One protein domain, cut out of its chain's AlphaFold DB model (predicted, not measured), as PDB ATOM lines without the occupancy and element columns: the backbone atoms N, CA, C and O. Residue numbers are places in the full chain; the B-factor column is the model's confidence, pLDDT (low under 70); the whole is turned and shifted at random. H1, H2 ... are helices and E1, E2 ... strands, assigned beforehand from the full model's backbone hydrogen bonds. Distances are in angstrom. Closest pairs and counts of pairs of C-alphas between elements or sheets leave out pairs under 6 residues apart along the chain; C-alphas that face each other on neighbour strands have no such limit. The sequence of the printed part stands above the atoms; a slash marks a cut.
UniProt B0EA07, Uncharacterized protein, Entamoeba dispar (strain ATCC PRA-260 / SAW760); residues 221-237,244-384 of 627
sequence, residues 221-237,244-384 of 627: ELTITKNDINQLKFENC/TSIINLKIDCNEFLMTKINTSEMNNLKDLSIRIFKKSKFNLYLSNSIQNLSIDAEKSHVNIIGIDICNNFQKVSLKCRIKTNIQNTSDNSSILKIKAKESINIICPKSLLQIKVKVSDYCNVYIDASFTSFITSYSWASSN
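AT A GLANCE: This is residues 221 to 237 and 244 to 384 of the 627 residues of an uncharacterized protein of Entamoeba dispar (strain ATCC PRA-260 / SAW760) (UniProt B0EA07). The chain is wound in stacked turns, a flattened solenoid whose parallel strands lie side by side. One wall holds E1, E2, E4, the first part of E6, E7, the stretch 343 to 348 of E8, and E9; the chain folds back through E3, E5, the last part of E6, both ends of E8, and E10 in the opposite wall, with H1 at the E1 end. The long link of residues 323 to 334 loops out near residue 327. The printed part has 158 residues and is mostly strand, with one named helix and ten named strands; along the chain H1 follows E1 and comes before E2, and nine of the strands, E10 not among them, make a branched sheet whose neighbour pairs are parallel. The whole is compact, with a radius of gyration of the C-alphas of 15.5 A and spans of 46 by 34 by 27 A.

HOW THE PARTS SIT: Begin at the edge strand E1, residues 221 to 229, parallel to E2, residues 248 to 256, with N 224 and O 250 2.8 A apart. H1, residues 231 to 237, is on this twisted sheet at a height of 8.2 A, only just over E2 with 3 C-alphas; every O i to N i+4 pair in H1 is within hydrogen-bond range. On the other side of E2 lies E4, residues 271 to 276, parallel, with N 251 and O 273 2.8 A apart. Look next at E6, residues 292 to 305, which bends by 143 degrees at residue 301: E4 and E5, residues 281 to 285, lie on one side of it, E7, residues 313 to 322, on the other. Here N 274 and O 294, N 284 and O 303, and N 295 and O 317 are each 2.8 A apart. E3, residues 260 to 262, is parallel to E5, with N 261 and O 283 2.8 A apart. E8, residues 335 to 359, bends by 175 degrees at residue 352; it is parallel to its neighbours E7 and E9, residues 364 to 371, with N 318 of E7 and O 345 of E8 within hydrogen-bond range at 2.8 A, and N 346 of E8 and O 366 of E9 within hydrogen-bond range at 2.9 A. E10, residues 373 to 375, pairs with no named strand; its closest C-alphas to E8 are Ser 373 and Gln 354, 4.7 A apart.

IN THESE COORDINATES: Find C-alpha 221 at (-40.628, -30.717, -25.314); E1 runs 18.2 A from there. E2 spans 19.3 A, E4 16.8 A, E7 17.7 A and E9 18.9 A. E10 ends at C-alpha 375, (-7.454, -41.889, -17.165).

THE WHOLE: The farthest C-alphas, Leu 232 and Ala 381, are 48.1 A apart. Residues 238 to 243 are not printed, and the gap from C-alpha 237 to 244 is 14.7 A. The link E7 to E8 is long, with 12 residues. The mean pLDDT of the printed part is 74.3; 57 residues are under 70, among them 323 to 337 and 368 to 384.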
ATOM      1  N   GLU A 221     -41.623 -30.777 -24.262       81.25
ATOM      2  CA  GLU A 221     -40.628 -30.717 -25.314       81.25
ATOM      3  C   GLU A 221     -40.665 -29.364 -26.040       81.25
ATOM      4  O   GLU A 221     -41.674 -28.986 -26.643       81.25
ATOM      5  N   LEU A 222     -39.547 -28.640 -25.987       85.50
ATOM      6  CA  LEU A 222     -39.286 -27.451 -26.787       85.50
ATOM      7  C   LEU A 222     -38.298 -27.819 -27.893       85.50
ATOM      8  O   LEU A 222     -37.134 -28.099 -27.620       85.50
ATOM      9  N   THR A 223     -38.760 -27.797 -29.143       87.56
ATOM     10  CA  THR A 223     -37.895 -27.958 -30.317       87.56
ATOM     11  C   THR A 223     -37.739 -26.619 -31.028       87.56
ATOM     12  O   THR A 223     -38.725 -26.022 -31.464       87.56
ATOM     13  N   ILE A 224     -36.501 -26.150 -31.152       87.44
ATOM     14  CA  ILE A 224     -36.121 -24.957 -31.906       87.44
ATOM     15  C   ILE A 224     -35.435 -25.431 -33.182       87.44
ATOM     16  O   ILE A 224     -34.282 -25.854 -33.143       87.44
ATOM     17  N   THR A 225     -36.139 -25.347 -34.309       87.31
ATOM     18  CA  THR A 225     -35.589 -25.672 -35.632       87.31
ATOM     19  C   THR A 225     -35.549 -24.415 -36.487       87.31
ATOM     20  O   THR A 225     -36.591 -23.922 -36.919       87.31
ATOM     21  N   LYS A 226     -34.355 -23.854 -36.697       85.25
ATOM     22  CA  LYS A 226     -34.147 -22.647 -37.520       85.25
ATOM     23  C   LYS A 226     -32.828 -22.742 -38.276       85.25
ATOM     24  O   LYS A 226     -31.863 -23.282 -37.757       85.25
ATOM     25  N   ASN A 227     -32.763 -22.167 -39.478       84.62
ATOM     26  CA  ASN A 227     -31.522 -22.141 -40.259       84.62
ATOM     27  C   ASN A 227     -30.380 -21.465 -39.490       84.62
ATOM     28  O   ASN A 227     -29.293 -22.025 -39.394       84.62
ATOM     29  N   ASP A 228     -30.635 -20.304 -38.899       86.38
ATOM     30  CA  ASP A 228     -29.687 -19.578 -38.064       86.38
ATOM     31  C   ASP A 228     -30.333 -19.159 -36.735       86.38
ATOM     32  O   ASP A 228     -31.479 -18.692 -36.687       86.38
ATOM     33  N   ILE A 229     -29.596 -19.320 -35.636       87.38
ATOM     34  CA  ILE A 229     -30.039 -18.929 -34.293       87.38
ATOM     35  C   ILE A 229     -29.106 -17.840 -33.759       87.38
ATOM     36  O   ILE A 229     -27.924 -18.078 -33.522       87.38
ATOM     37  N   ASN A 230     -29.660 -16.643 -33.554       88.12
ATOM     38  CA  ASN A 230     -29.026 -15.530 -32.845       88.12
ATOM     39  C   ASN A 230     -29.779 -15.243 -31.530       88.12
ATOM     40  O   ASN A 230     -30.830 -15.835 -31.283       88.12
ATOM     41  N   GLN A 231     -29.251 -14.332 -30.703       81.81
ATOM     42  CA  GLN A 231     -29.789 -14.055 -29.364       81.81
ATOM     43  C   GLN A 231     -31.282 -13.698 -29.403       81.81
ATOM     44  O   GLN A 231     -32.078 -14.364 -28.754       81.81
ATOM     45  N   LEU A 232     -31.669 -12.737 -30.249       80.00
ATOM     46  CA  LEU A 232     -33.063 -12.307 -30.413       80.00
ATOM     47  C   LEU A 232     -33.969 -13.450 -30.887       80.00
ATOM     48  O   LEU A 232     -35.071 -13.635 -30.380       80.00
ATOM     49  N   LYS A 233     -33.518 -14.251 -31.861       84.19
ATOM     50  CA  LYS A 233     -34.292 -15.389 -32.380       84.19
ATOM     51  C   LYS A 233     -34.488 -16.472 -31.329       84.19
ATOM     52  O   LYS A 233     -35.528 -17.127 -31.378       84.19
ATOM     53  N   PHE A 234     -33.503 -16.683 -30.459       83.19
ATOM     54  CA  PHE A 234     -33.572 -17.630 -29.354       83.19
ATOM     55  C   PHE A 234     -34.492 -17.114 -28.249       83.19
ATOM     56  O   PHE A 234     -35.412 -17.831 -27.874       83.19
ATOM     57  N   GLU A 235     -34.315 -15.861 -27.819       82.31
ATOM     58  CA  GLU A 235     -35.177 -15.178 -26.845       82.31
ATOM     59  C   GLU A 235     -36.637 -15.200 -27.294       82.31
ATOM     60  O   GLU A 235     -37.485 -15.661 -26.548       82.31
ATOM     61  N   ASN A 236     -36.926 -14.887 -28.558       80.38
ATOM     62  CA  ASN A 236     -38.283 -14.981 -29.107       80.38
ATOM     63  C   ASN A 236     -38.862 -16.409 -29.110       80.38
ATOM     64  O   ASN A 236     -40.073 -16.569 -29.208       80.38
ATOM     65  N   CYS A 237     -38.029 -17.459 -29.077       80.25
ATOM     66  CA  CYS A 237     -38.519 -18.841 -28.981       80.25
ATOM     67  C   CYS A 237     -38.841 -19.253 -27.544       80.25
ATOM     68  O   CYS A 237     -39.592 -20.208 -27.363       80.25
ATOM     69  N   THR A 244     -39.047 -23.207 -16.342       79.88
ATOM     70  CA  THR A 244     -39.121 -24.320 -15.391       79.88
ATOM     71  C   THR A 244     -40.037 -25.446 -15.872       79.88
ATOM     72  O   THR A 244     -39.941 -26.561 -15.370       79.88
ATOM     73  N   SER A 245     -40.888 -25.211 -16.872       79.50
ATOM     74  CA  SER A 245     -41.784 -26.227 -17.436       79.50
ATOM     75  C   SER A 245     -41.135 -27.106 -18.520       79.50
ATOM     76  O   SER A 245     -41.686 -28.155 -18.869       79.50
ATOM     77  N   ILE A 246     -39.965 -26.709 -19.035       84.19
ATOM     78  CA  ILE A 246     -39.247 -27.417 -20.103       84.19
ATOM     79  C   ILE A 246     -38.563 -28.658 -19.516       84.19
ATOM     80  O   ILE A 246     -37.707 -28.546 -18.639       84.19
ATOM     81  N   ILE A 247     -38.922 -29.841 -20.024       88.12
ATOM     82  CA  ILE A 247     -38.301 -31.121 -19.636       88.12
ATOM     83  C   ILE A 247     -37.277 -31.556 -20.689       88.12
ATOM     84  O   ILE A 247     -36.206 -32.041 -20.337       88.12
ATOM     85  N   ASN A 248     -37.582 -31.322 -21.966       91.12
ATOM     86  CA  ASN A 248     -36.776 -31.704 -23.115       91.12
ATOM     87  C   ASN A 248     -36.538 -30.468 -23.984       91.12
ATOM     88  O   ASN A 248     -37.492 -29.837 -24.447       91.12
ATOM     89  N   LEU A 249     -35.276 -30.130 -24.230       93.00
ATOM     90  CA  LEU A 249     -34.875 -29.047 -25.122       93.00
ATOM     91  C   LEU A 249     -34.099 -29.625 -26.301       93.00
ATOM     92  O   LEU A 249     -33.032 -30.211 -26.125       93.00
ATOM     93  N   LYS A 250     -34.619 -29.413 -27.508       94.56
ATOM     94  CA  LYS A 250     -33.958 -29.765 -28.760       94.56
ATOM     95  C   LYS A 250     -33.681 -28.507 -29.573       94.56
ATOM     96  O   LYS A 250     -34.600 -27.767 -29.910       94.56
ATOM     97  N   ILE A 251     -32.423 -28.271 -29.908       92.88
ATOM     98  CA  ILE A 251     -31.980 -27.172 -30.765       92.88
ATOM     99  C   ILE A 251     -31.389 -27.795 -32.024       92.88
ATOM    100  O   ILE A 251     -30.417 -28.535 -31.934       92.88
ATOM    101  N   ASP A 252     -31.970 -27.507 -33.182       92.81
ATOM    102  CA  ASP A 252     -31.497 -27.986 -34.480       92.81
ATOM    103  C   ASP A 252     -31.328 -26.788 -35.421       92.81
ATOM    104  O   ASP A 252     -32.296 -26.087 -35.742       92.81
ATOM    105  N   CYS A 253     -30.087 -26.489 -35.807       91.62
ATOM    106  CA  CYS A 253     -29.803 -25.349 -36.672       91.62
ATOM    107  C   CYS A 253     -28.608 -25.555 -37.597       91.62
ATOM    108  O   CYS A 253     -27.661 -26.273 -37.280       91.62
ATOM    109  N   ASN A 254     -28.610 -24.855 -38.733       88.44
ATOM    110  CA  ASN A 254     -27.447 -24.842 -39.615       88.44
ATOM    111  C   ASN A 254     -26.327 -23.988 -39.025       88.44
ATOM    112  O   ASN A 254     -25.186 -24.435 -39.009       88.44
ATOM    113  N   GLU A 255     -26.631 -22.792 -38.527       87.62
ATOM    114  CA  GLU A 255     -25.640 -21.840 -38.026       87.62
ATOM    115  C   GLU A 255     -26.014 -21.300 -36.643       87.62
ATOM    116  O   GLU A 255     -27.077 -20.709 -36.448       87.62
ATOM    117  N   PHE A 256     -25.120 -21.479 -35.670       89.44
ATOM    118  CA  PHE A 256     -25.320 -20.987 -34.312       89.44
ATOM    119  C   PHE A 256     -24.487 -19.719 -34.090       89.44
ATOM    120  O   PHE A 256     -23.255 -19.786 -34.046       89.44
ATOM    121  N   LEU A 257     -25.154 -18.566 -33.998       88.50
ATOM    122  CA  LEU A 257     -24.536 -17.233 -33.946       88.50
ATOM    123  C   LEU A 257     -24.454 -16.655 -32.526       88.50
ATOM    124  O   LEU A 257     -23.879 -15.588 -32.323       88.50
ATOM    125  N   MET A 258     -25.045 -17.324 -31.533       88.62
ATOM    126  CA  MET A 258     -24.966 -16.882 -30.140       88.62
ATOM    127  C   MET A 258     -23.615 -17.243 -29.523       88.62
ATOM    128  O   MET A 258     -23.033 -18.284 -29.817       88.62
ATOM    129  N   THR A 259     -23.152 -16.412 -28.591       86.19
ATOM    130  CA  THR A 259     -21.910 -16.645 -27.838       86.19
ATOM    131  C   THR A 259     -22.122 -17.510 -26.596       86.19
ATOM    132  O   THR A 259     -21.169 -18.116 -26.100       86.19
ATOM    133  N   LYS A 260     -23.357 -17.584 -26.082       90.19
ATOM    134  CA  LYS A 260     -23.713 -18.363 -24.893       90.19
ATOM    135  C   LYS A 260     -25.130 -18.936 -24.968       90.19
ATOM    136  O   LYS A 260     -26.030 -18.271 -25.465       90.19
ATOM    137  N   ILE A 261     -25.326 -20.124 -24.403       89.38
ATOM    138  CA  ILE A 261     -26.631 -20.700 -24.055       89.38
ATOM    139  C   ILE A 261     -26.611 -20.969 -22.559       89.38
ATOM    140  O   ILE A 261     -25.728 -21.685 -22.082       89.38
ATOM    141  N   ASN A 262     -27.580 -20.420 -21.829       88.00
ATOM    142  CA  ASN A 262     -27.736 -20.714 -20.415       88.00
ATOM    143  C   ASN A 262     -28.973 -21.579 -20.168       88.00
ATOM    144  O   ASN A 262     -30.091 -21.124 -20.381       88.00
ATOM    145  N   THR A 263     -28.763 -22.816 -19.717       88.25
ATOM    146  CA  THR A 263     -29.848 -23.713 -19.288       88.25
ATOM    147  C   THR A 263     -29.985 -23.779 -17.769       88.25
ATOM    148  O   THR A 263     -30.886 -24.454 -17.287       88.25
ATOM    149  N   SER A 264     -29.156 -23.061 -16.997       83.50
ATOM    150  CA  SER A 264     -29.149 -23.133 -15.526       83.50
ATOM    151  C   SER A 264     -30.492 -22.780 -14.878       83.50
ATOM    152  O   SER A 264     -30.769 -23.229 -13.776       83.50
ATOM    153  N   GLU A 265     -31.313 -21.972 -15.548       82.00
ATOM    154  CA  GLU A 265     -32.639 -21.547 -15.075       82.00
ATOM    155  C   GLU A 265     -33.741 -22.590 -15.365       82.00
ATOM    156  O   GLU A 265     -34.833 -22.527 -14.802       82.00
ATOM    157  N   MET A 266     -33.456 -23.591 -16.208       87.69
ATOM    158  CA  MET A 266     -34.371 -24.680 -16.559       87.69
ATOM    159  C   MET A 266     -34.227 -25.827 -15.545       87.69
ATOM    160  O   MET A 266     -33.574 -26.843 -15.795       87.69
ATOM    161  N   ASN A 267     -34.813 -25.649 -14.361       82.69
ATOM    162  CA  ASN A 267     -34.636 -26.552 -13.210       82.69
ATOM    163  C   ASN A 267     -35.204 -27.973 -13.396       82.69
ATOM    164  O   ASN A 267     -34.872 -28.857 -12.610       82.69
ATOM    165  N   ASN A 268     -36.061 -28.193 -14.396       86.06
ATOM    166  CA  ASN A 268     -36.676 -29.494 -14.686       86.06
ATOM    167  C   ASN A 268     -36.173 -30.125 -15.997       86.06
ATOM    168  O   ASN A 268     -36.723 -31.145 -16.424       86.06
ATOM    169  N   LEU A 269     -35.153 -29.536 -16.632       89.81
ATOM    170  CA  LEU A 269     -34.617 -29.991 -17.911       89.81
ATOM    171  C   LEU A 269     -33.869 -31.318 -17.741       89.81
ATOM    172  O   LEU A 269     -32.754 -31.345 -17.229       89.81
ATOM    173  N   LYS A 270     -34.462 -32.410 -18.221       90.50
ATOM    174  CA  LYS A 270     -33.869 -33.750 -18.204       90.50
ATOM    175  C   LYS A 270     -33.084 -34.058 -19.471       90.50
ATOM    176  O   LYS A 270     -31.996 -34.620 -19.364       90.50
ATOM    177  N   ASP A 271     -33.606 -33.668 -20.634       92.19
ATOM    178  CA  ASP A 271     -33.024 -34.003 -21.936       92.19
ATOM    179  C   ASP A 271     -32.589 -32.737 -22.681       92.19
ATOM    180  O   ASP A 271     -33.409 -31.869 -22.984       92.19
ATOM    181  N   LEU A 272     -31.303 -32.640 -23.021       94.38
ATOM    182  CA  LEU A 272     -30.757 -31.563 -23.848       94.38
ATOM    183  C   LEU A 272     -30.128 -32.140 -25.117       94.38
ATOM    184  O   LEU A 272     -29.150 -32.883 -25.045       94.38
ATOM    185  N   SER A 273     -30.658 -31.759 -26.281       95.81
ATOM    186  CA  SER A 273     -30.135 -32.131 -27.596       95.81
ATOM    187  C   SER A 273     -29.812 -30.886 -28.422       95.81
ATOM    188  O   SER A 273     -30.679 -30.044 -28.642       95.81
ATOM    189  N   ILE A 274     -28.571 -30.749 -28.882       94.44
ATOM    190  CA  ILE A 274     -28.115 -29.625 -29.708       94.44
ATOM    191  C   ILE A 274     -27.462 -30.179 -30.971       94.44
ATOM    192  O   ILE A 274     -26.465 -30.888 -30.874       94.44
ATOM    193  N   ARG A 275     -27.974 -29.820 -32.150       93.50
ATOM    194  CA  ARG A 275     -27.396 -30.156 -33.454       93.50
ATOM    195  C   ARG A 275     -27.054 -28.890 -34.239       93.50
ATOM    196  O   ARG A 275     -27.906 -28.020 -34.422       93.50
ATOM    197  N   ILE A 276     -25.796 -28.775 -34.671       90.56
ATOM    198  CA  ILE A 276     -25.260 -27.613 -35.395       90.56
ATOM    199  C   ILE A 276     -24.393 -28.080 -36.568       90.56
ATOM    200  O   ILE A 276     -23.364 -28.725 -36.369       90.56
ATOM    201  N   PHE A 277     -24.760 -27.702 -37.793       85.06
ATOM    202  CA  PHE A 277     -24.075 -28.187 -39.002       85.06
ATOM    203  C   PHE A 277     -22.866 -27.339 -39.435       85.06
ATOM    204  O   PHE A 277     -21.872 -27.870 -39.946       85.06
ATOM    205  N   LYS A 278     -22.922 -26.014 -39.257       87.12
ATOM    206  CA  LYS A 278     -21.813 -25.097 -39.558       87.12
ATOM    207  C   LYS A 278     -20.923 -24.873 -38.340       87.12
ATOM    208  O   LYS A 278     -21.273 -25.159 -37.202       87.12
ATOM    209  N   LYS A 279     -19.729 -24.344 -38.605       86.94
ATOM    210  CA  LYS A 279     -18.739 -24.006 -37.583       86.94
ATOM    211  C   LYS A 279     -19.241 -22.855 -36.708       86.94
ATOM    212  O   LYS A 279     -19.347 -21.731 -37.183       86.94
ATOM    213  N   SER A 280     -19.410 -23.130 -35.421       86.81
ATOM    214  CA  SER A 280     -19.791 -22.151 -34.401       86.81
ATOM    215  C   SER A 280     -18.855 -22.198 -33.194       86.81
ATOM    216  O   SER A 280     -18.114 -23.165 -32.992       86.81
ATOM    217  N   LYS A 281     -18.858 -21.132 -32.387       89.06
ATOM    218  CA  LYS A 281     -18.143 -21.072 -31.106       89.06
ATOM    219  C   LYS A 281     -19.066 -20.515 -30.032       89.06
ATOM    220  O   LYS A 281     -19.511 -19.380 -30.175       89.06
ATOM    221  N   PHE A 282     -19.333 -21.276 -28.975       89.38
ATOM    222  CA  PHE A 282     -20.220 -20.816 -27.903       89.38
ATOM    223  C   PHE A 282     -19.957 -21.504 -26.563       89.38
ATOM    224  O   PHE A 282     -19.379 -22.592 -26.495       89.38
ATOM    225  N   ASN A 283     -20.408 -20.847 -25.497       87.50
ATOM    226  CA  ASN A 283     -20.411 -21.369 -24.137       87.50
ATOM    227  C   ASN A 283     -21.781 -21.987 -23.813       87.50
ATOM    228  O   ASN A 283     -22.809 -21.342 -24.019       87.50
ATOM    229  N   LEU A 284     -21.808 -23.202 -23.279       90.94
ATOM    230  CA  LEU A 284     -23.018 -23.881 -22.824       90.94
ATOM    231  C   LEU A 284     -22.976 -24.028 -21.304       90.94
ATOM    232  O   LEU A 284     -22.137 -24.757 -20.785       90.94
ATOM    233  N   TYR A 285     -23.890 -23.366 -20.602       88.62
ATOM    234  CA  TYR A 285     -24.051 -23.503 -19.154       88.62
ATOM    235  C   TYR A 285     -25.153 -24.524 -18.874       88.62
ATOM    236  O   TYR A 285     -26.300 -24.331 -19.295       88.62
ATOM    237  N   LEU A 286     -24.798 -25.621 -18.206       87.69
ATOM    238  CA  LEU A 286     -25.698 -26.747 -17.950       87.69
ATOM    239  C   LEU A 286     -26.537 -26.558 -16.675       87.69
ATOM    240  O   LEU A 286     -26.049 -26.041 -15.673       87.69
ATOM    241  N   SER A 287     -27.785 -27.036 -16.713       86.31
ATOM    242  CA  SER A 287     -28.625 -27.262 -15.525       86.31
ATOM    243  C   SER A 287     -28.178 -28.512 -14.760       86.31
ATOM    244  O   SER A 287     -27.724 -29.485 -15.367       86.31
ATOM    245  N   ASN A 288     -28.378 -28.511 -13.438       83.94
ATOM    246  CA  ASN A 288     -28.080 -29.638 -12.537       83.94
ATOM    247  C   ASN A 288     -29.118 -30.776 -12.624       83.94
ATOM    248  O   ASN A 288     -29.032 -31.771 -11.907       83.94
ATOM    249  N   SER A 289     -30.163 -30.589 -13.435       85.50
ATOM    250  CA  SER A 289     -31.264 -31.546 -13.601       85.50
ATOM    251  C   SER A 289     -31.109 -32.453 -14.827       85.50
ATOM    252  O   SER A 289     -31.878 -33.408 -14.971       85.50
ATOM    253  N   ILE A 290     -30.104 -32.196 -15.677       89.12
ATOM    254  CA  ILE A 290     -29.926 -32.889 -16.957       89.12
ATOM    255  C   ILE A 290     -29.485 -34.332 -16.716       89.12
ATOM    256  O   ILE A 290     -28.452 -34.604 -16.103       89.12
ATOM    257  N   GLN A 291     -30.265 -35.263 -17.257       88.62
ATOM    258  CA  GLN A 291     -30.001 -36.697 -17.241       88.62
ATOM    259  C   GLN A 291     -29.408 -37.160 -18.574       88.62
ATOM    260  O   GLN A 291     -28.483 -37.972 -18.561       88.62
ATOM    261  N   ASN A 292     -29.872 -36.615 -19.704       90.31
ATOM    262  CA  ASN A 292     -29.385 -36.973 -21.034       90.31
ATOM    263  C   ASN A 292     -28.857 -35.745 -21.782       90.31
ATOM    264  O   ASN A 292     -29.577 -34.769 -21.997       90.31
ATOM    265  N   LEU A 293     -27.594 -35.810 -22.207       91.69
ATOM    266  CA  LEU A 293     -26.929 -34.754 -22.968       91.69
ATOM    267  C   LEU A 293     -26.503 -35.276 -24.341       91.69
ATOM    268  O   LEU A 293     -25.728 -36.227 -24.429       91.69
ATOM    269  N   SER A 294     -26.963 -34.629 -25.410       93.19
ATOM    270  CA  SER A 294     -26.587 -34.927 -26.791       93.19
ATOM    271  C   SER A 294     -26.161 -33.649 -27.513       93.19
ATOM    272  O   SER A 294     -26.955 -32.724 -27.664       93.19
ATOM    273  N   ILE A 295     -24.910 -33.571 -27.958       91.81
ATOM    274  CA  ILE A 295     -24.400 -32.450 -28.755       91.81
ATOM    275  C   ILE A 295     -23.781 -33.010 -30.029       91.81
ATOM    276  O   ILE A 295     -22.800 -33.740 -29.966       91.81
ATOM    277  N   ASP A 296     -24.328 -32.633 -31.176       89.94
ATOM    278  CA  ASP A 296     -23.864 -32.998 -32.511       89.94
ATOM    279  C   ASP A 296     -23.467 -31.728 -33.266       89.94
ATOM    280  O   ASP A 296     -24.288 -31.038 -33.866       89.94
ATOM    281  N   ALA A 297     -22.199 -31.350 -33.141       87.62
ATOM    282  CA  ALA A 297     -21.651 -30.108 -33.662       87.62
ATOM    283  C   ALA A 297     -20.178 -30.289 -34.068       87.62
ATOM    284  O   ALA A 297     -19.292 -29.593 -33.569       87.62
ATOM    285  N   GLU A 298     -19.910 -31.241 -34.969       82.38
ATOM    286  CA  GLU A 298     -18.561 -31.711 -35.342       82.38
ATOM    287  C   GLU A 298     -17.555 -30.588 -35.643       82.38
ATOM    288  O   GLU A 298     -16.379 -30.666 -35.284       82.38
ATOM    289  N   LYS A 299     -18.012 -29.536 -36.331       80.94
ATOM    290  CA  LYS A 299     -17.168 -28.423 -36.796       80.94
ATOM    291  C   LYS A 299     -17.053 -27.289 -35.776       80.94
ATOM    292  O   LYS A 299     -16.301 -26.342 -36.015       80.94
ATOM    293  N   SER A 300     -17.788 -27.361 -34.671       84.12
ATOM    294  CA  SER A 300     -17.952 -26.277 -33.702       84.12
ATOM    295  C   SER A 300     -17.076 -26.463 -32.470       84.12
ATOM    296  O   SER A 300     -16.802 -27.585 -32.052       84.12
ATOM    297  N   HIS A 301     -16.660 -25.341 -31.876       83.12
ATOM    298  CA  HIS A 301     -15.995 -25.320 -30.575       83.12
ATOM    299  C   HIS A 301     -17.012 -24.989 -29.483       83.12
ATOM    300  O   HIS A 301     -17.535 -23.874 -29.439       83.12
ATOM    301  N   VAL A 302     -17.278 -25.946 -28.602       85.56
ATOM    302  CA  VAL A 302     -18.257 -25.813 -27.521       85.56
ATOM    303  C   VAL A 302     -17.524 -25.824 -26.188       85.56
ATOM    304  O   VAL A 302     -16.812 -26.775 -25.865       85.56
ATOM    305  N   ASN A 303     -17.690 -24.758 -25.411       83.56
ATOM    306  CA  ASN A 303     -17.188 -24.695 -24.043       83.56
ATOM    307  C   ASN A 303     -18.319 -25.038 -23.076       83.56
ATOM    308  O   ASN A 303     -19.234 -24.238 -22.889       83.56
ATOM    309  N   ILE A 304     -18.284 -26.245 -22.514       84.88
ATOM    310  CA  ILE A 304     -19.350 -26.763 -21.652       84.88
ATOM    311  C   ILE A 304     -18.989 -26.469 -20.196       84.88
ATOM    312  O   ILE A 304     -18.040 -27.028 -19.652       84.88
ATOM    313  N   ILE A 305     -19.763 -25.596 -19.563       80.25
ATOM    314  CA  ILE A 305     -19.564 -25.136 -18.190       80.25
ATOM    315  C   ILE A 305     -20.555 -25.866 -17.278       80.25
ATOM    316  O   ILE A 305     -21.756 -25.914 -17.559       80.25
ATOM    317  N   GLY A 306     -20.050 -26.422 -16.173       69.94
ATOM    318  CA  GLY A 306     -20.848 -27.158 -15.182       69.94
ATOM    319  C   GLY A 306     -20.905 -28.674 -15.395       69.94
ATOM    320  O   GLY A 306     -21.510 -29.374 -14.585       69.94
ATOM    321  N   ILE A 307     -20.242 -29.204 -16.431       72.31
ATOM    322  CA  ILE A 307     -20.174 -30.653 -16.689       72.31
ATOM    323  C   ILE A 307     -19.505 -31.424 -15.537       72.31
ATOM    324  O   ILE A 307     -19.958 -32.515 -15.199       72.31
ATOM    325  N   ASP A 308     -18.522 -30.807 -14.872       60.19
ATOM    326  CA  ASP A 308     -17.744 -31.413 -13.782       60.19
ATOM    327  C   ASP A 308     -18.433 -31.334 -12.406       60.19
ATOM    328  O   ASP A 308     -18.078 -32.077 -11.489       60.19
ATOM    329  N   ILE A 309     -19.372 -30.395 -12.235       58.88
ATOM    330  CA  ILE A 309     -19.902 -29.987 -10.921       58.88
ATOM    331  C   ILE A 309     -21.300 -30.569 -10.678       58.88
ATOM    332  O   ILE A 309     -21.663 -30.829  -9.531       58.88
ATOM    333  N   CYS A 310     -22.091 -30.783 -11.734       51.44
ATOM    334  CA  CYS A 310     -23.539 -30.709 -11.560       51.44
ATOM    335  C   CYS A 310     -24.370 -31.948 -11.903       51.44
ATOM    336  O   CYS A 310     -25.526 -31.952 -11.502       51.44
ATOM    337  N   ASN A 311     -23.863 -32.998 -12.568       60.28
ATOM    338  CA  ASN A 311     -24.766 -34.022 -13.122       60.28
ATOM    339  C   ASN A 311     -24.298 -35.479 -12.934       60.28
ATOM    340  O   ASN A 311     -23.197 -35.863 -13.320       60.28
ATOM    341  N   ASN A 312     -25.187 -36.315 -12.381       69.75
ATOM    342  CA  ASN A 312     -25.150 -37.770 -12.552       69.75
ATOM    343  C   ASN A 312     -25.922 -38.095 -13.839       69.75
ATOM    344  O   ASN A 312     -27.128 -38.353 -13.774       69.75
ATOM    345  N   PHE A 313     -25.260 -38.055 -14.994       81.00
ATOM    346  CA  PHE A 313     -25.931 -38.338 -16.261       81.00
ATOM    347  C   PHE A 313     -26.399 -39.802 -16.327       81.00
ATOM    348  O   PHE A 313     -25.775 -40.708 -15.773       81.00
ATOM    349  N   GLN A 314     -27.496 -40.050 -17.031       82.56
ATOM    350  CA  GLN A 314     -27.819 -41.375 -17.553       82.56
ATOM    351  C   GLN A 314     -27.013 -41.612 -18.831       82.56
ATOM    352  O   GLN A 314     -26.216 -42.551 -18.875       82.56
ATOM    353  N   LYS A 315     -27.143 -40.710 -19.819       82.00
ATOM    354  CA  LYS A 315     -26.463 -40.806 -21.120       82.00
ATOM    355  C   LYS A 315     -25.779 -39.502 -21.517       82.00
ATOM    356  O   LYS A 315     -26.355 -38.420 -21.405       82.00
ATOM    357  N   VAL A 316     -24.567 -39.615 -22.054       85.50
ATOM    358  CA  VAL A 316     -23.816 -38.493 -22.635       85.50
ATOM    359  C   VAL A 316     -23.356 -38.866 -24.040       85.50
ATOM    360  O   VAL A 316     -22.716 -39.895 -24.224       85.50
ATOM    361  N   SER A 317     -23.664 -38.023 -25.024       86.12
ATOM    362  CA  SER A 317     -23.225 -38.152 -26.415       86.12
ATOM    363  C   SER A 317     -22.696 -36.808 -26.913       86.12
ATOM    364  O   SER A 317     -23.475 -35.892 -27.164       86.12
ATOM    365  N   LEU A 318     -21.384 -36.675 -27.078       85.19
ATOM    366  CA  LEU A 318     -20.730 -35.435 -27.495       85.19
ATOM    367  C   LEU A 318     -19.970 -35.658 -28.796       85.19
ATOM    368  O   LEU A 318     -19.042 -36.452 -28.842       85.19
ATOM    369  N   LYS A 319     -20.335 -34.926 -29.842       84.50
ATOM    370  CA  LYS A 319     -19.704 -34.952 -31.159       84.50
ATOM    371  C   LYS A 319     -19.349 -33.528 -31.571       84.50
ATOM    372  O   LYS A 319     -20.019 -32.911 -32.392       84.50
ATOM    373  N   CYS A 320     -18.349 -32.950 -30.920       80.69
ATOM    374  CA  CYS A 320     -17.939 -31.555 -31.103       80.69
ATOM    375  C   CYS A 320     -16.505 -31.339 -30.608       80.69
ATOM    376  O   CYS A 320     -15.941 -32.216 -29.954       80.69
ATOM    377  N   ARG A 321     -15.903 -30.175 -30.888       76.75
ATOM    378  CA  ARG A 321     -14.605 -29.798 -30.299       76.75
ATOM    379  C   ARG A 321     -14.836 -29.164 -28.937       76.75
ATOM    380  O   ARG A 321     -15.412 -28.079 -28.858       76.75
ATOM    381  N   ILE A 322     -14.383 -29.816 -27.874       73.69
ATOM    382  CA  ILE A 322     -14.640 -29.366 -26.503       73.69
ATOM    383  C   ILE A 322     -13.472 -28.498 -26.028       73.69
ATOM    384  O   ILE A 322     -12.311 -28.807 -26.280       73.69
ATOM    385  N   LYS A 323     -13.777 -27.403 -25.331       68.19
ATOM    386  CA  LYS A 323     -12.804 -26.662 -24.518       68.19
ATOM    387  C   LYS A 323     -13.356 -26.622 -23.098       68.19
ATOM    388  O   LYS A 323     -14.454 -26.107 -22.938       68.19
ATOM    389  N   THR A 324     -12.672 -27.165 -22.090       58.22
ATOM    390  CA  THR A 324     -13.106 -26.982 -20.691       58.22
ATOM    391  C   THR A 324     -12.352 -25.813 -20.070       58.22
ATOM    392  O   THR A 324     -11.186 -25.564 -20.377       58.22
ATOM    393  N   ASN A 325     -13.050 -25.017 -19.264       49.69
ATOM    394  CA  ASN A 325     -12.517 -23.782 -18.702       49.69
ATOM    395  C   ASN A 325     -12.111 -24.036 -17.246       49.69
ATOM    396  O   ASN A 325     -12.870 -23.736 -16.328       49.69
ATOM    397  N   ILE A 326     -10.924 -24.604 -17.026       47.31
ATOM    398  CA  ILE A 326     -10.270 -24.483 -15.721       47.31
ATOM    399  C   ILE A 326      -9.516 -23.157 -15.770       47.31
ATOM    400  O   ILE A 326      -8.551 -22.996 -16.514       47.31
ATOM    401  N   GLN A 327     -10.020 -22.164 -15.040       39.66
ATOM    402  CA  GLN A 327      -9.276 -20.936 -14.796       39.66
ATOM    403  C   GLN A 327      -7.962 -21.302 -14.083       39.66
ATOM    404  O   GLN A 327      -7.991 -21.972 -13.054       39.66
ATOM    405  N   ASN A 328      -6.841 -20.810 -14.615       33.44
ATOM    406  CA  ASN A 328      -5.530 -20.706 -13.959       33.44
ATOM    407  C   ASN A 328      -4.650 -21.963 -13.819       33.44
ATOM    408  O   ASN A 328      -4.056 -22.168 -12.763       33.44
ATOM    409  N   THR A 329      -4.406 -22.709 -14.895       34.97
ATOM    410  CA  THR A 329      -3.123 -23.428 -15.021       34.97
ATOM    411  C   THR A 329      -2.483 -23.104 -16.367       34.97
ATOM    412  O   THR A 329      -3.149 -23.111 -17.398       34.97
ATOM    413  N   SER A 330      -1.191 -22.777 -16.354       38.09
ATOM    414  CA  SER A 330      -0.337 -22.546 -17.532       38.09
ATOM    415  C   SER A 330      -0.220 -23.764 -18.459       38.09
ATOM    416  O   SER A 330       0.344 -23.652 -19.544       38.09
ATOM    417  N   ASP A 331      -0.785 -24.900 -18.057       40.12
ATOM    418  CA  ASP A 331      -0.847 -26.114 -18.847       40.12
ATOM    419  C   ASP A 331      -2.158 -26.159 -19.638       40.12
ATOM    420  O   ASP A 331      -3.253 -26.170 -19.075       40.12
ATOM    421  N   ASN A 332      -2.041 -26.235 -20.968       43.12
ATOM    422  CA  ASN A 332      -3.137 -26.393 -21.937       43.12
ATOM    423  C   ASN A 332      -3.972 -27.686 -21.752       43.12
ATOM    424  O   ASN A 332      -4.768 -28.041 -22.623       43.12
ATOM    425  N   SER A 333      -3.803 -28.415 -20.652       47.84
ATOM    426  CA  SER A 333      -4.520 -29.641 -20.341       47.84
ATOM    427  C   SER A 333      -5.808 -29.343 -19.581       47.84
ATOM    428  O   SER A 333      -5.858 -29.292 -18.353       47.84
ATOM    429  N   SER A 334      -6.885 -29.149 -20.328       54.03
ATOM    430  CA  SER A 334      -8.209 -28.976 -19.753       54.03
ATOM    431  C   SER A 334      -8.758 -30.355 -19.342       54.03
ATOM    432  O   SER A 334      -9.069 -31.170 -20.214       54.03
ATOM    433  N   ILE A 335      -8.819 -30.645 -18.035       59.47
ATOM    434  CA  ILE A 335      -9.368 -31.908 -17.511       59.47
ATOM    435  C   ILE A 335     -10.897 -31.862 -17.608       59.47
ATOM    436  O   ILE A 335     -11.525 -30.959 -17.060       59.47
ATOM    437  N   LEU A 336     -11.497 -32.841 -18.280       65.75
ATOM    438  CA  LEU A 336     -12.945 -33.022 -18.384       65.75
ATOM    439  C   LEU A 336     -13.394 -34.141 -17.440       65.75
ATOM    440  O   LEU A 336     -13.003 -35.289 -17.646       65.75
ATOM    441  N   LYS A 337     -14.204 -33.835 -16.418       66.38
ATOM    442  CA  LYS A 337     -14.741 -34.825 -15.472       66.38
ATOM    443  C   LYS A 337     -16.180 -35.186 -15.837       66.38
ATOM    444  O   LYS A 337     -17.077 -34.368 -15.676       66.38
ATOM    445  N   ILE A 338     -16.428 -36.419 -16.285       70.88
ATOM    446  CA  ILE A 338     -17.784 -36.877 -16.656       70.88
ATOM    447  C   ILE A 338     -18.236 -38.008 -15.746       70.88
ATOM    448  O   ILE A 338     -17.500 -38.977 -15.558       70.88
ATOM    449  N   LYS A 339     -19.473 -37.913 -15.241       67.31
ATOM    450  CA  LYS A 339     -20.127 -38.985 -14.490       67.31
ATOM    451  C   LYS A 339     -21.417 -39.462 -15.156       67.31
ATOM    452  O   LYS A 339     -22.354 -38.679 -15.279       67.31
ATOM    453  N   ALA A 340     -21.477 -40.738 -15.548       70.44
ATOM    454  CA  ALA A 340     -22.650 -41.320 -16.210       70.44
ATOM    455  C   ALA A 340     -22.977 -42.744 -15.732       70.44
ATOM    456  O   ALA A 340     -22.080 -43.468 -15.292       70.44
ATOM    457  N   LYS A 341     -24.258 -43.130 -15.833       71.00
ATOM    458  CA  LYS A 341     -24.753 -44.449 -15.413       71.00
ATOM    459  C   LYS A 341     -24.849 -45.490 -16.529       71.00
ATOM    460  O   LYS A 341     -24.525 -46.644 -16.291       71.00
ATOM    461  N   GLU A 342     -25.316 -45.105 -17.718       76.38
ATOM    462  CA  GLU A 342     -25.655 -46.066 -18.783       76.38
ATOM    463  C   GLU A 342     -24.671 -46.023 -19.955       76.38
ATOM    464  O   GLU A 342     -24.188 -47.066 -20.395       76.38
ATOM    465  N   SER A 343     -24.368 -44.831 -20.485       76.56
ATOM    466  CA  SER A 343     -23.454 -44.719 -21.627       76.56
ATOM    467  C   SER A 343     -22.751 -43.369 -21.750       76.56
ATOM    468  O   SER A 343     -23.365 -42.318 -21.531       76.56
ATOM    469  N   ILE A 344     -21.507 -43.400 -22.227       76.75
ATOM    470  CA  ILE A 344     -20.719 -42.233 -22.637       76.75
ATOM    471  C   ILE A 344     -20.232 -42.462 -24.069       76.75
ATOM    472  O   ILE A 344     -19.525 -43.429 -24.326       76.75
ATOM    473  N   ASN A 345     -20.583 -41.565 -24.987       77.12
ATOM    474  CA  ASN A 345     -20.091 -41.537 -26.362       77.12
ATOM    475  C   ASN A 345     -19.447 -40.172 -26.636       77.12
ATOM    476  O   ASN A 345     -20.134 -39.150 -26.613       77.12
ATOM    477  N   ILE A 346     -18.137 -40.129 -26.867       76.75
ATOM    478  CA  ILE A 346     -17.406 -38.889 -27.151       76.75
ATOM    479  C   ILE A 346     -16.685 -39.045 -28.484       76.75
ATOM    480  O   ILE A 346     -15.831 -39.906 -28.619       76.75
ATOM    481  N   ILE A 347     -16.983 -38.181 -29.449       71.50
ATOM    482  CA  ILE A 347     -16.302 -38.089 -30.740       71.50
ATOM    483  C   ILE A 347     -15.721 -36.679 -30.858       71.50
ATOM    484  O   ILE A 347     -16.461 -35.706 -31.039       71.50
ATOM    485  N   CYS A 348     -14.402 -36.539 -30.736       69.00
ATOM    486  CA  CYS A 348     -13.751 -35.233 -30.649       69.00
ATOM    487  C   CYS A 348     -12.643 -35.064 -31.706       69.00
ATOM    488  O   CYS A 348     -11.483 -35.419 -31.473       69.00
ATOM    489  N   PRO A 349     -12.973 -34.499 -32.883       57.25
ATOM    490  CA  PRO A 349     -12.020 -34.331 -33.968       57.25
ATOM    491  C   PRO A 349     -11.107 -33.121 -33.698       57.25
ATOM    492  O   PRO A 349     -11.460 -31.981 -34.031       57.25
ATOM    493  N   LYS A 350      -9.898 -33.382 -33.181       59.53
ATOM    494  CA  LYS A 350      -8.752 -32.445 -33.086       59.53
ATOM    495  C   LYS A 350      -8.741 -31.456 -31.906       59.53
ATOM    496  O   LYS A 350      -8.484 -30.266 -32.101       59.53
ATOM    497  N   SER A 351      -8.962 -31.920 -30.682       56.34
ATOM    498  CA  SER A 351      -8.599 -31.173 -29.465       56.34
ATOM    499  C   SER A 351      -7.928 -32.089 -28.453       56.34
ATOM    500  O   SER A 351      -8.559 -33.055 -28.040       56.34
ATOM    501  N   LEU A 352      -6.698 -31.759 -28.042       52.31
ATOM    502  CA  LEU A 352      -5.999 -32.416 -26.934       52.31
ATOM    503  C   LEU A 352      -6.825 -32.234 -25.658       52.31
ATOM    504  O   LEU A 352      -6.937 -31.127 -25.134       52.31
ATOM    505  N   LEU A 353      -7.442 -33.318 -25.199       56.75
ATOM    506  CA  LEU A 353      -8.252 -33.348 -23.988       56.75
ATOM    507  C   LEU A 353      -7.633 -34.331 -22.999       56.75
ATOM    508  O   LEU A 353      -7.348 -35.477 -23.349       56.75
ATOM    509  N   GLN A 354      -7.490 -33.897 -21.749       62.00
ATOM    510  CA  GLN A 354      -7.389 -34.826 -20.631       62.00
ATOM    511  C   GLN A 354      -8.813 -35.142 -20.178       62.00
ATOM    512  O   GLN A 354      -9.575 -34.239 -19.841       62.00
ATOM    513  N   ILE A 355      -9.204 -36.415 -20.186       63.44
ATOM    514  CA  ILE A 355     -10.559 -36.830 -19.807       63.44
ATOM    515  C   ILE A 355     -10.465 -37.741 -18.589       63.44
ATOM    516  O   ILE A 355      -9.787 -38.765 -18.612       63.44
ATOM    517  N   LYS A 356     -11.180 -37.369 -17.531       65.12
ATOM    518  CA  LYS A 356     -11.375 -38.159 -16.320       65.12
ATOM    519  C   LYS A 356     -12.828 -38.625 -16.264       65.12
ATOM    520  O   LYS A 356     -13.746 -37.841 -16.046       65.12
ATOM    521  N   VAL A 357     -13.056 -39.914 -16.457       65.19
ATOM    522  CA  VAL A 357     -14.404 -40.491 -16.501       65.19
ATOM    523  C   VAL A 357     -14.684 -41.252 -15.206       65.19
ATOM    524  O   VAL A 357     -13.884 -42.087 -14.801       65.19
ATOM    525  N   LYS A 358     -15.824 -40.987 -14.559       62.81
ATOM    526  CA  LYS A 358     -16.329 -41.753 -13.411       62.81
ATOM    527  C   LYS A 358     -17.657 -42.406 -13.780       62.81
ATOM    528  O   LYS A 358     -18.680 -41.738 -13.822       62.81
ATOM    529  N   VAL A 359     -17.674 -43.703 -14.031       63.72
ATOM    530  CA  VAL A 359     -18.899 -44.430 -14.404       63.72
ATOM    531  C   VAL A 359     -19.449 -45.257 -13.248       63.72
ATOM    532  O   VAL A 359     -18.723 -45.519 -12.291       63.72
ATOM    533  N   SER A 360     -20.737 -45.605 -13.299       60.66
ATOM    534  CA  SER A 360     -21.276 -46.692 -12.471       60.66
ATOM    535  C   SER A 360     -21.056 -48.046 -13.134       60.66
ATOM    536  O   SER A 360     -20.747 -48.127 -14.328       60.66
ATOM    537  N   ASP A 361     -21.321 -49.092 -12.364       55.84
ATOM    538  CA  ASP A 361     -21.384 -50.469 -12.817       55.84
ATOM    539  C   ASP A 361     -22.244 -50.573 -14.098       55.84
ATOM    540  O   ASP A 361     -23.304 -49.946 -14.191       55.84
ATOM    541  N   TYR A 362     -21.776 -51.340 -15.090       61.94
ATOM    542  CA  TYR A 362     -22.432 -51.626 -16.383       61.94
ATOM    543  C   TYR A 362     -22.536 -50.478 -17.408       61.94
ATOM    544  O   TYR A 362     -23.256 -50.603 -18.399       61.94
ATOM    545  N   CYS A 363     -21.813 -49.371 -17.231       63.97
ATOM    546  CA  CYS A 363     -21.798 -48.286 -18.221       63.97
ATOM    547  C   CYS A 363     -20.972 -48.634 -19.478       63.97
ATOM    548  O   CYS A 363     -19.835 -49.092 -19.363       63.97
ATOM    549  N   ASN A 364     -21.502 -48.348 -20.673       68.62
ATOM    550  CA  ASN A 364     -20.768 -48.481 -21.940       68.62
ATOM    551  C   ASN A 364     -20.029 -47.184 -22.284       68.62
ATOM    552  O   ASN A 364     -20.656 -46.131 -22.437       68.62
ATOM    553  N   VAL A 365     -18.709 -47.250 -22.455       69.94
ATOM    554  CA  VAL A 365     -17.885 -46.074 -22.769       69.94
ATOM    555  C   VAL A 365     -17.261 -46.224 -24.151       69.94
ATOM    556  O   VAL A 365     -16.506 -47.159 -24.392       69.94
ATOM    557  N   TYR A 366     -17.554 -45.279 -25.042       74.44
ATOM    558  CA  TYR A 366     -16.957 -45.143 -26.366       74.44
ATOM    559  C   TYR A 366     -16.335 -43.750 -26.504       74.44
ATOM    560  O   TYR A 366     -17.022 -42.738 -26.341       74.44
ATOM    561  N   ILE A 367     -15.040 -43.680 -26.800       71.94
ATOM    562  CA  ILE A 367     -14.329 -42.411 -27.001       71.94
ATOM    563  C   ILE A 367     -13.515 -42.505 -28.291       71.94
ATOM    564  O   ILE A 367     -12.589 -43.297 -28.358       71.94
ATOM    565  N   ASP A 368     -13.841 -41.684 -29.287       69.75
ATOM    566  CA  ASP A 368     -13.116 -41.504 -30.551       69.75
ATOM    567  C   ASP A 368     -12.577 -40.066 -30.625       69.75
ATOM    568  O   ASP A 368     -13.263 -39.139 -31.066       69.75
ATOM    569  N   ALA A 369     -11.382 -39.824 -30.089       64.19
ATOM    570  CA  ALA A 369     -10.857 -38.469 -29.921       64.19
ATOM    571  C   ALA A 369      -9.333 -38.407 -30.066       64.19
ATOM    572  O   ALA A 369      -8.638 -39.392 -29.860       64.19
ATOM    573  N   SER A 370      -8.808 -37.223 -30.395       59.81
ATOM    574  CA  SER A 370      -7.381 -36.907 -30.232       59.81
ATOM    575  C   SER A 370      -7.107 -36.607 -28.755       59.81
ATOM    576  O   SER A 370      -7.498 -35.539 -28.288       59.81
ATOM    577  N   PHE A 371      -6.482 -37.495 -27.989       61.88
ATOM    578  CA  PHE A 371      -6.248 -37.263 -26.556       61.88
ATOM    579  C   PHE A 371      -4.769 -37.369 -26.173       61.88
ATOM    580  O   PHE A 371      -4.012 -38.122 -26.762       61.88
ATOM    581  N   THR A 372      -4.358 -36.628 -25.144       48.25
ATOM    582  CA  THR A 372      -3.188 -36.934 -24.301       48.25
ATOM    583  C   THR A 372      -3.759 -37.272 -22.929       48.25
ATOM    584  O   THR A 372      -3.903 -36.405 -22.069       48.25
ATOM    585  N   SER A 373      -4.262 -38.494 -22.754       49.78
ATOM    586  CA  SER A 373      -5.162 -38.814 -21.641       49.78
ATOM    587  C   SER A 373      -4.457 -39.483 -20.465       49.78
ATOM    588  O   SER A 373      -3.917 -40.579 -20.591       49.78
ATOM    589  N   PHE A 374      -4.606 -38.880 -19.283       47.53
ATOM    590  CA  PHE A 374      -4.514 -39.563 -17.993       47.53
ATOM    591  C   PHE A 374      -5.906 -40.054 -17.589       47.53
ATOM    592  O   PHE A 374      -6.729 -39.241 -17.157       47.53
ATOM    593  N   ILE A 375      -6.196 -41.354 -17.691       50.81
ATOM    594  CA  ILE A 375      -7.454 -41.889 -17.165       50.81
ATOM    595  C   ILE A 375      -7.260 -42.212 -15.683       50.81
ATOM    596  O   ILE A 375      -6.968 -43.339 -15.293       50.81
ATOM    597  N   THR A 376      -7.373 -41.182 -14.841       37.94
ATOM    598  CA  THR A 376      -7.117 -41.304 -13.402       37.94
ATOM    599  C   THR A 376      -8.415 -41.488 -12.613       37.94
ATOM    600  O   THR A 376      -9.224 -40.564 -12.533       37.94
ATOM    601  N   SER A 377      -8.553 -42.644 -11.959       37.69
ATOM    602  CA  SER A 377      -9.564 -43.077 -10.975       37.69
ATOM    603  C   SER A 377     -10.846 -43.709 -11.528       37.69
ATOM    604  O   SER A 377     -11.811 -43.004 -11.841       37.69
ATOM    605  N   TYR A 378     -10.874 -45.040 -11.511       46.16
ATOM    606  CA  TYR A 378     -12.066 -45.870 -11.653       46.16
ATOM    607  C   TYR A 378     -12.544 -46.353 -10.273       46.16
ATOM    608  O   TYR A 378     -11.757 -46.443  -9.336       46.16
ATOM    609  N   SER A 379     -13.844 -46.625 -10.118       33.62
ATOM    610  CA  SER A 379     -14.342 -47.407  -8.980       33.62
ATOM    611  C   SER A 379     -15.406 -48.410  -9.439       33.62
ATOM    612  O   SER A 379     -16.562 -48.035  -9.598       33.62
ATOM    613  N   TRP A 380     -14.940 -49.649  -9.610       38.56
ATOM    614  CA  TRP A 380     -15.574 -50.962  -9.418       38.56
ATOM    615  C   TRP A 380     -16.711 -51.434 -10.352       38.56
ATOM    616  O   TRP A 380     -17.677 -50.743 -10.628       38.56
ATOM    617  N   ALA A 381     -16.504 -52.686 -10.797       40.75
ATOM    618  CA  ALA A 381     -17.361 -53.678 -11.454       40.75
ATOM    619  C   ALA A 381     -18.146 -53.283 -12.728       40.75
ATOM    620  O   ALA A 381     -19.194 -52.671 -12.640       40.75
ATOM    621  N   SER A 382     -17.752 -53.846 -13.889       45.72
ATOM    622  CA  SER A 382     -18.607 -54.246 -15.048       45.72
ATOM    623  C   SER A 382     -18.789 -53.374 -16.314       45.72
ATOM    624  O   SER A 382     -19.647 -53.693 -17.134       45.72
ATOM    625  N   SER A 383     -17.971 -52.354 -16.567       53.94
ATOM    626  CA  SER A 383     -18.035 -51.553 -17.813       53.94
ATOM    627  C   SER A 383     -17.251 -52.178 -18.985       53.94
ATOM    628  O   SER A 383     -16.099 -52.554 -18.789       53.94
ATOM    629  N   ASN A 384     -17.815 -52.219 -20.204       62.66
ATOM    630  CA  ASN A 384     -17.046 -52.435 -21.444       62.66
ATOM    631  C   ASN A 384     -16.587 -51.072 -21.984       62.66
ATOM    632  O   ASN A 384     -17.411 -50.176 -22.207       62.66
TER     633      ASN A 384